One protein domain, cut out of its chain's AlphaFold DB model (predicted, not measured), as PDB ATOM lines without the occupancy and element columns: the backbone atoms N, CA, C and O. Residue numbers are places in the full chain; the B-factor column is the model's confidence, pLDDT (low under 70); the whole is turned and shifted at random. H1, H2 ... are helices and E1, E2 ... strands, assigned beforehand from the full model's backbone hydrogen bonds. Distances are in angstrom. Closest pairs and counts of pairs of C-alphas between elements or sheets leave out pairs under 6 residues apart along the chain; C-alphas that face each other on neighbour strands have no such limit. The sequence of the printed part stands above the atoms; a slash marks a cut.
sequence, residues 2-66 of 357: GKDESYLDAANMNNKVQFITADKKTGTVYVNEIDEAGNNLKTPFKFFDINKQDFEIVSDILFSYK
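Overview. This is residues 2 to 66 of the 357 residues of an uncharacterized protein of Solitalea canadensis (strain ATCC 29591 / DSM 3403 / NBRC 15130 / NCIMB 12057 / USAM 9D) (UniProt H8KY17). One strongly twisted sheet of four antiparallel strands makes the body, and a single helix, H1, sits off one end of it, reaching it only with Leu 62. The long axis runs from the turn between E3 and E4, at Ala 37, to the start of H1, at Gln 53. The printed part has 65 residues, with E1, E2, E3, E4 and H1 in that order along the chain, and the sheet's order is the same. Its class is mixed, helices and strands; it is only just compact, close to loose, with a radius of gyration of the C-alphas of 12.9 A, and elongated, spanning 41 by 22 by 18 A.

Along the chain. E1, residues 6 to 13, begins at C-alpha 6 (-4.593, 52.859, -9.967) and is 21.1 A long. E2, residues 16 to 23, is 22.2 A long. E3, residues 28 to 34, measures 19.1 A, and E4, residues 40 to 46, measures 18.8 A. H1, residues 52 to 62, is 15.0 A long and ends at C-alpha 62 (-4.054, 50.978, -19.161).

Arrangement. The strands form a meander, each the antiparallel neighbour of the one before. The hairpin E1 and E2 stands at 157 degrees between directions, with N 8 and O 20 2.9 A apart, within hydrogen-bond range. In the hairpin E2 and E3, at 154 degrees, N 21 and O 30 are 2.9 A apart. In the hairpin E3 and E4, at 160 degrees, N 33 and O 41 are 2.8 A apart. The edge strands E1 and E4 are apart. H1 is on the sheet but only grazes it, with residue 62; the C-alphas of Ala 22 and Leu 62, the closest of E2 and H1, are 7.0 A apart. In H1 every O i to N i+4 pair is within hydrogen-bond range.

Size, cuts and confidence. The C-alphas of Ala 37 and Gln 53, the two farthest apart, are 41.6 A apart. The printed part has no cut, and the four links are tight. Mean pLDDT of the printed part is 83.3; residues 2, 48 to 49 and 65 to 66 are under 70.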
ATOM      1  N   GLY A   2      -3.957  47.951  -3.579       68.56
ATOM      2  CA  GLY A   2      -2.542  48.127  -3.230       68.56
ATOM      3  C   GLY A   2      -2.124  49.602  -3.245       68.56
ATOM      4  O   GLY A   2      -2.772  50.426  -3.883       68.56
ATOM      5  N   LYS A   3      -1.033  49.943  -2.546       72.06
ATOM      6  CA  LYS A   3      -0.535  51.330  -2.419       72.06
ATOM      7  C   LYS A   3      -0.098  51.953  -3.758       72.06
ATOM      8  O   LYS A   3      -0.118  53.171  -3.885       72.06
ATOM      9  N   ASP A   4       0.284  51.120  -4.723       81.00
ATOM     10  CA  ASP A   4       0.801  51.516  -6.042       81.00
ATOM     11  C   ASP A   4      -0.181  51.222  -7.197       81.00
ATOM     12  O   ASP A   4       0.177  51.349  -8.366       81.00
ATOM     13  N   GLU A   5      -1.413  50.812  -6.886       86.38
ATOM     14  CA  GLU A   5      -2.429  50.492  -7.891       86.38
ATOM     15  C   GLU A   5      -3.311  51.701  -8.207       86.38
ATOM     16  O   GLU A   5      -3.820  52.362  -7.301       86.38
ATOM     17  N   SER A   6      -3.557  51.944  -9.493       86.31
ATOM     18  CA  SER A   6      -4.593  52.859  -9.967       86.31
ATOM     19  C   SER A   6      -5.878  52.099 -10.278       86.31
ATOM     20  O   SER A   6      -5.847  51.026 -10.882       86.31
ATOM     21  N   TYR A   7      -7.018  52.660  -9.889       86.31
ATOM     22  CA  TYR A   7      -8.325  52.170 -10.319       86.31
ATOM     23  C   TYR A   7      -8.517  52.434 -11.818       86.31
ATOM     24  O   TYR A   7      -8.215  53.536 -12.272       86.31
ATOM     25  N   LEU A   8      -8.998  51.433 -12.560       85.00
ATOM     26  CA  LEU A   8      -9.381  51.587 -13.965       85.00
ATOM     27  C   LEU A   8     -10.892  51.733 -14.096       85.00
ATOM     28  O   LEU A   8     -11.369  52.764 -14.550       85.00
ATOM     29  N   ASP A   9     -11.634  50.701 -13.697       85.50
ATOM     30  CA  ASP A   9     -13.096  50.683 -13.734       85.50
ATOM     31  C   ASP A   9     -13.632  49.479 -12.930       85.50
ATOM     32  O   ASP A   9     -12.866  48.735 -12.309       85.50
ATOM     33  N   ALA A  10     -14.945  49.258 -12.946       85.94
ATOM     34  CA  ALA A  10     -15.607  48.119 -12.338       85.94
ATOM     35  C   ALA A  10     -16.641  47.485 -13.276       85.94
ATOM     36  O   ALA A  10     -17.424  48.154 -13.955       85.94
ATOM     37  N   ALA A  11     -16.714  46.160 -13.262       84.50
ATOM     38  CA  ALA A  11     -17.694  45.371 -13.995       84.50
ATOM     39  C   ALA A  11     -18.650  44.654 -13.031       84.50
ATOM     40  O   ALA A  11     -18.319  44.400 -11.876       84.50
ATOM     41  N   ASN A  12     -19.855  44.354 -13.517       79.94
ATOM     42  CA  ASN A  12     -20.721  43.374 -12.874       79.94
ATOM     43  C   ASN A  12     -20.955  42.264 -13.893       79.94
ATOM     44  O   ASN A  12     -21.495  42.526 -14.967       79.94
ATOM     45  N   MET A  13     -20.485  41.064 -13.581       82.75
ATOM     46  CA  MET A  13     -20.608  39.896 -14.441       82.75
ATOM     47  C   MET A  13     -20.807  38.667 -13.557       82.75
ATOM     48  O   MET A  13     -20.135  38.516 -12.541       82.75
ATOM     49  N   ASN A  14     -21.737  37.788 -13.936       77.44
ATOM     50  CA  ASN A  14     -22.103  36.593 -13.161       77.44
ATOM     51  C   ASN A  14     -22.509  36.895 -11.709       77.44
ATOM     52  O   ASN A  14     -22.124  36.165 -10.798       77.44
ATOM     53  N   ASN A  15     -23.253  37.985 -11.488       76.00
ATOM     54  CA  ASN A  15     -23.662  38.461 -10.161       76.00
ATOM     55  C   ASN A  15     -22.493  38.781  -9.215       76.00
ATOM     56  O   ASN A  15     -22.665  38.789  -7.999       76.00
ATOM     57  N   LYS A  16     -21.309  39.066  -9.761       80.06
ATOM     58  CA  LYS A  16     -20.137  39.480  -8.995       80.06
ATOM     59  C   LYS A  16     -19.723  40.886  -9.380       80.06
ATOM     60  O   LYS A  16     -19.645  41.217 -10.562       80.06
ATOM     61  N   VAL A  17     -19.398  41.689  -8.372       83.44
ATOM     62  CA  VAL A  17     -18.758  42.990  -8.576       83.44
ATOM     63  C   VAL A  17     -17.255  42.771  -8.704       83.44
ATOM     64  O   VAL A  17     -16.614  42.228  -7.804       83.44
ATOM     65  N   GLN A  18     -16.708  43.196  -9.837       87.69
ATOM     66  CA  GLN A  18     -15.292  43.104 -10.170       87.69
ATOM     67  C   GLN A  18     -14.696  44.505 -10.243       87.69
ATOM     68  O   GLN A  18     -15.166  45.323 -11.029       87.69
ATOM     69  N   PHE A  19     -13.641  44.774  -9.477       90.19
ATOM     70  CA  PHE A  19     -12.868  46.012  -9.578       90.19
ATOM     71  C   PHE A  19     -11.594  45.754 -10.367       90.19
ATOM     72  O   PHE A  19     -10.794  44.881 -10.011       90.19
ATOM     73  N   ILE A  20     -11.387  46.533 -11.419       90.75
ATOM     74  CA  ILE A  20     -10.189  46.471 -12.233       90.75
ATOM     75  C   ILE A  20      -9.211  47.524 -11.721       90.75
ATOM     76  O   ILE A  20      -9.509  48.719 -11.693       90.75
ATOM     77  N   THR A  21      -8.030  47.074 -11.314       90.44
ATOM     78  CA  THR A  21      -6.925  47.944 -10.904       90.44
ATOM     79  C   THR A  21      -5.683  47.639 -11.720       90.44
ATOM     80  O   THR A  21      -5.542  46.560 -12.287       90.44
ATOM     81  N   ALA A  22      -4.773  48.595 -11.810       89.69
ATOM     82  CA  ALA A  22      -3.590  48.509 -12.644       89.69
ATOM     83  C   ALA A  22      -2.363  48.957 -11.856       89.69
ATOM     84  O   ALA A  22      -2.383  49.991 -11.197       89.69
ATOM     85  N   ASP A  23      -1.288  48.181 -11.927       89.06
ATOM     86  CA  ASP A  23       0.012  48.534 -11.373       89.06
ATOM     87  C   ASP A  23       0.992  48.756 -12.524       89.06
ATOM     88  O   ASP A  23       1.446  47.823 -13.191       89.06
ATOM     89  N   LYS A  24       1.325  50.029 -12.738       82.25
ATOM     90  CA  LYS A  24       2.235  50.468 -13.794       82.25
ATOM     91  C   LYS A  24       3.661  49.959 -13.597       82.25
ATOM     92  O   LYS A  24       4.341  49.695 -14.584       82.25
ATOM     93  N   LYS A  25       4.132  49.830 -12.351       83.44
ATOM     94  CA  LYS A  25       5.502  49.367 -12.062       83.44
ATOM     95  C   LYS A  25       5.665  47.915 -12.483       83.44
ATOM     96  O   LYS A  25       6.703  47.538 -13.018       83.44
ATOM     97  N   THR A  26       4.627  47.120 -12.244       85.81
ATOM     98  CA  THR A  26       4.609  45.691 -12.554       85.81
ATOM     99  C   THR A  26       3.849  45.362 -13.833       85.81
ATOM    100  O   THR A  26       3.594  44.187 -14.066       85.81
ATOM    101  N   GLY A  27       3.459  46.342 -14.660       85.19
ATOM    102  CA  GLY A  27       2.751  46.102 -15.927       85.19
ATOM    103  C   GLY A  27       1.581  45.116 -15.801       85.19
ATOM    104  O   GLY A  27       1.337  44.322 -16.713       85.19
ATOM    105  N   THR A  28       0.923  45.095 -14.639       89.75
ATOM    106  CA  THR A  28      -0.053  44.070 -14.259       89.75
ATOM    107  C   THR A  28      -1.400  44.727 -14.032       89.75
ATOM    108  O   THR A  28      -1.506  45.713 -13.304       89.75
ATOM    109  N   VAL A  29      -2.438  44.155 -14.628       92.62
ATOM    110  CA  VAL A  29      -3.826  44.477 -14.304       92.62
ATOM    111  C   VAL A  29      -4.367  43.417 -13.364       92.62
ATOM    112  O   VAL A  29      -4.103  42.230 -13.530       92.62
ATOM    113  N   TYR A  30      -5.123  43.838 -12.366       93.50
ATOM    114  CA  TYR A  30      -5.768  42.963 -11.411       93.50
ATOM    115  C   TYR A  30      -7.276  43.066 -11.552       93.50
ATOM    116  O   TYR A  30      -7.835  44.160 -11.561       93.50
ATOM    117  N   VAL A  31      -7.930  41.911 -11.595       94.38
ATOM    118  CA  VAL A  31      -9.378  41.800 -11.431       94.38
ATOM    119  C   VAL A  31      -9.632  41.336 -10.004       94.38
ATOM    120  O   VAL A  31      -9.220  40.242  -9.617       94.38
ATOM    121  N   ASN A  32     -10.240  42.212  -9.212       92.19
ATOM    122  CA  ASN A  32     -10.547  42.010  -7.801       92.19
ATOM    123  C   ASN A  32     -12.029  41.637  -7.678       92.19
ATOM    124  O   ASN A  32     -12.880  42.454  -8.027       92.19
ATOM    125  N   GLU A  33     -12.342  40.439  -7.196       89.62
ATOM    126  CA  GLU A  33     -13.711  40.000  -6.906       89.62
ATOM    127  C   GLU A  33     -13.941  40.010  -5.397       89.62
ATOM    128  O   GLU A  33     -13.141  39.449  -4.651       89.62
ATOM    129  N   ILE A  34     -15.040  40.613  -4.949       83.06
ATOM    130  CA  ILE A  34     -15.478  40.487  -3.556       83.06
ATOM    131  C   ILE A  34     -16.430  39.292  -3.475       83.06
ATOM    132  O   ILE A  34     -17.448  39.274  -4.168       83.06
ATOM    133  N   ASP A  35     -16.081  38.285  -2.674       77.88
ATOM    134  CA  ASP A  35     -16.958  37.141  -2.409       77.88
ATOM    135  C   ASP A  35     -18.046  37.471  -1.367       77.88
ATOM    136  O   ASP A  35     -18.055  38.542  -0.759       77.88
ATOM    137  N   GLU A  36     -18.986  36.547  -1.151       78.00
ATOM    138  CA  GLU A  36     -20.093  36.729  -0.194       78.00
ATOM    139  C   GLU A  36     -19.623  36.924   1.259       78.00
ATOM    140  O   GLU A  36     -20.336  37.519   2.065       78.00
ATOM    141  N   ALA A  37     -18.418  36.456   1.594       81.06
ATOM    142  CA  ALA A  37     -17.804  36.626   2.907       81.06
ATOM    143  C   ALA A  37     -17.010  37.943   3.027       81.06
ATOM    144  O   ALA A  37     -16.451  38.232   4.086       81.06
ATOM    145  N   GLY A  38     -16.964  38.752   1.963       78.25
ATOM    146  CA  GLY A  38     -16.227  40.010   1.909       78.25
ATOM    147  C   GLY A  38     -14.730  39.850   1.635       78.25
ATOM    148  O   GLY A  38     -13.992  40.835   1.728       78.25
ATOM    149  N   ASN A  39     -14.253  38.649   1.289       82.69
ATOM    150  CA  ASN A  39     -12.858  38.452   0.907       82.69
ATOM    151  C   ASN A  39     -12.624  38.968  -0.511       82.69
ATOM    152  O   ASN A  39     -13.438  38.773  -1.411       82.69
ATOM    153  N   ASN A  40     -11.459  39.579  -0.721       84.44
ATOM    154  CA  ASN A  40     -11.032  40.014  -2.042       84.44
ATOM    155  C   ASN A  40     -10.200  38.920  -2.730       84.44
ATOM    156  O   ASN A  40      -9.040  38.697  -2.369       84.44
ATOM    157  N   LEU A  41     -10.766  38.281  -3.750       89.50
ATOM    158  CA  LEU A  41     -10.039  37.413  -4.664       89.50
ATOM    159  C   LEU A  41      -9.399  38.253  -5.771       89.50
ATOM    160  O   LEU A  41     -10.078  38.824  -6.620       89.50
ATOM    161  N   LYS A  42      -8.067  38.285  -5.797       91.94
ATOM    162  CA  LYS A  42      -7.296  39.103  -6.736       91.94
ATOM    163  C   LYS A  42      -6.652  38.250  -7.826       91.94
ATOM    164  O   LYS A  42      -5.748  37.464  -7.545       91.94
ATOM    165  N   THR A  43      -7.077  38.437  -9.073       93.81
ATOM    166  CA  THR A  43      -6.554  37.709 -10.241       93.81
ATOM    167  C   THR A  43      -5.619  38.604 -11.064       93.81
ATOM    168  O   THR A  43      -6.081  39.626 -11.571       93.81
ATOM    169  N   PRO A  44      -4.322  38.263 -11.201       94.31
ATOM    170  CA  PRO A  44      -3.363  39.055 -11.968       94.31
ATOM    171  C   PRO A  44      -3.370  38.714 -13.464       94.31
ATOM    172  O   PRO A  44      -3.385  37.546 -13.842       94.31
ATOM    173  N   PHE A  45      -3.238  39.743 -14.296       93.31
ATOM    174  CA  PHE A  45      -3.052  39.684 -15.744       93.31
ATOM    175  C   PHE A  45      -1.797  40.475 -16.109       93.31
ATOM    176  O   PHE A  45      -1.766  41.701 -15.987       93.31
ATOM    177  N   LYS A  46      -0.738  39.774 -16.517       87.81
ATOM    178  CA  LYS A  46       0.561  40.380 -16.836       87.81
ATOM    179  C   LYS A  46       0.656  40.692 -18.325       87.81
ATOM    180  O   LYS A  46       0.198  39.905 -19.143       87.81
ATOM    181  N   PHE A  47       1.303  41.804 -18.664       80.19
ATOM    182  CA  PHE A  47       1.511  42.233 -20.052       80.19
ATOM    183  C   PHE A  47       2.983  42.251 -20.478       80.19
ATOM    184  O   PHE A  47       3.311  42.829 -21.504       80.19
ATOM    185  N   PHE A  48       3.889  41.639 -19.712       62.19
ATOM    186  CA  PHE A  48       5.331  41.718 -19.982       62.19
ATOM    187  C   PHE A  48       5.831  40.860 -21.146       62.19
ATOM    188  O   PHE A  48       6.925  41.115 -21.637       62.19
ATOM    189  N   ASP A  49       5.043  39.889 -21.605       68.00
ATOM    190  CA  ASP A  49       5.465  38.960 -22.661       68.00
ATOM    191  C   ASP A  49       5.161  39.479 -24.082       68.00
ATOM    192  O   ASP A  49       5.321  38.753 -25.063       68.00
ATOM    193  N   ILE A  50       4.726  40.738 -24.219       76.94
ATOM    194  CA  ILE A  50       4.490  41.387 -25.518       76.94
ATOM    195  C   ILE A  50       5.710  42.203 -25.955       76.94
ATOM    196  O   ILE A  50       6.524  42.641 -25.142       76.94
ATOM    197  N   ASN A  51       5.852  42.422 -27.264       84.81
ATOM    198  CA  ASN A  51       6.956  43.229 -27.783       84.81
ATOM    199  C   ASN A  51       6.890  44.677 -27.249       84.81
ATOM    200  O   ASN A  51       5.835  45.170 -26.851       84.81
ATOM    201  N   LYS A  52       8.027  45.383 -27.275       83.62
ATOM    202  CA  LYS A  52       8.148  46.740 -26.720       83.62
ATOM    203  C   LYS A  52       7.101  47.721 -27.267       83.62
ATOM    204  O   LYS A  52       6.557  48.506 -26.500       83.62
ATOM    205  N   GLN A  53       6.817  47.674 -28.568       83.62
ATOM    206  CA  GLN A  53       5.857  48.578 -29.206       83.62
ATOM    207  C   GLN A  53       4.426  48.321 -28.710       83.62
ATOM    208  O   GLN A  53       3.681  49.256 -28.427       83.62
ATOM    209  N   ASP A  54       4.057  47.052 -28.560       84.12
ATOM    210  CA  ASP A  54       2.767  46.644 -28.006       84.12
ATOM    211  C   ASP A  54       2.653  47.007 -26.531       84.12
ATOM    212  O   ASP A  54       1.595  47.450 -26.092       84.12
ATOM    213  N   PHE A  55       3.747  46.901 -25.777       84.44
ATOM    214  CA  PHE A  55       3.780  47.333 -24.387       84.44
ATOM    215  C   PHE A  55       3.597  48.843 -24.236       84.44
ATOM    216  O   PHE A  55       2.881  49.274 -23.338       84.44
ATOM    217  N   GLU A  56       4.177  49.655 -25.121       84.94
ATOM    218  CA  GLU A  56       3.940  51.106 -25.137       84.94
ATOM    219  C   GLU A  56       2.457  51.422 -25.377       84.94
ATOM    220  O   GLU A  56       1.876  52.216 -24.642       84.94
ATOM    221  N   ILE A  57       1.808  50.729 -26.319       84.12
ATOM    222  CA  ILE A  57       0.367  50.877 -26.573       84.12
ATOM    223  C   ILE A  57      -0.456  50.446 -25.355       84.12
ATOM    224  O   ILE A  57      -1.340  51.176 -24.916       84.12
ATOM    225  N   VAL A  58      -0.171  49.274 -24.788       85.00
ATOM    226  CA  VAL A  58      -0.858  48.781 -23.586       85.00
ATOM    227  C   VAL A  58      -0.653  49.738 -22.415       85.00
ATOM    228  O   VAL A  58      -1.587  49.979 -21.655       85.00
ATOM    229  N   SER A  59       0.532  50.334 -22.291       84.19
ATOM    230  CA  SER A  59       0.819  51.327 -21.264       84.19
ATOM    231  C   SER A  59       0.076  52.639 -21.477       84.19
ATOM    232  O   SER A  59      -0.380  53.224 -20.495       84.19
ATOM    233  N   ASP A  60      -0.073  53.090 -22.720       81.56
ATOM    234  CA  ASP A  60      -0.898  54.252 -23.054       81.56
ATOM    235  C   ASP A  60      -2.375  53.990 -22.730       81.56
ATOM    236  O   ASP A  60      -3.050  54.865 -22.193       81.56
ATOM    237  N   ILE A  61      -2.860  52.773 -23.000       81.75
ATOM    238  CA  ILE A  61      -4.245  52.368 -22.744       81.75
ATOM    239  C   ILE A  61      -4.500  52.229 -21.238       81.75
ATOM    240  O   ILE A  61      -5.386  52.885 -20.707       81.75
ATOM    241  N   LEU A  62      -3.733  51.399 -20.531       82.62
ATOM    242  CA  LEU A  62      -4.054  50.978 -19.161       82.62
ATOM    243  C   LEU A  62      -3.347  51.760 -18.057       82.62
ATOM    244  O   LEU A  62      -3.834  51.791 -16.935       82.62
ATOM    245  N   PHE A  63      -2.176  52.337 -18.319       79.25
ATOM    246  CA  PHE A  63      -1.319  52.912 -17.268       79.25
ATOM    247  C   PHE A  63      -1.105  54.425 -17.432       79.25
ATOM    248  O   PHE A  63      -0.210  55.020 -16.810       79.25
ATOM    249  N   SER A  64      -1.904  55.059 -18.290       73.69
ATOM    250  CA  SER A  64      -1.946  56.505 -18.454       73.69
ATOM    251  C   SER A  64      -2.948  57.113 -17.477       73.69
ATOM    252  O   SER A  64      -4.115  56.738 -17.445       73.69
ATOM    253  N   TYR A  65      -2.514  58.129 -16.728       60.81
ATOM    254  CA  TYR A  65      -3.374  58.898 -15.816       60.81
ATOM    255  C   TYR A  65      -4.524  59.643 -16.518       60.81
ATOM    256  O   TYR A  65      -5.342  60.263 -15.847       60.81
ATOM    257  N   LYS A  66      -4.551  59.653 -17.856       64.25
ATOM    258  CA  LYS A  66      -5.576  60.331 -18.658       64.25
ATOM    259  C   LYS A  66      -6.660  59.396 -19.186       64.25
ATOM    260  O   LYS A  66      -7.613  59.900 -19.770       64.25
TER     261      LYS A  66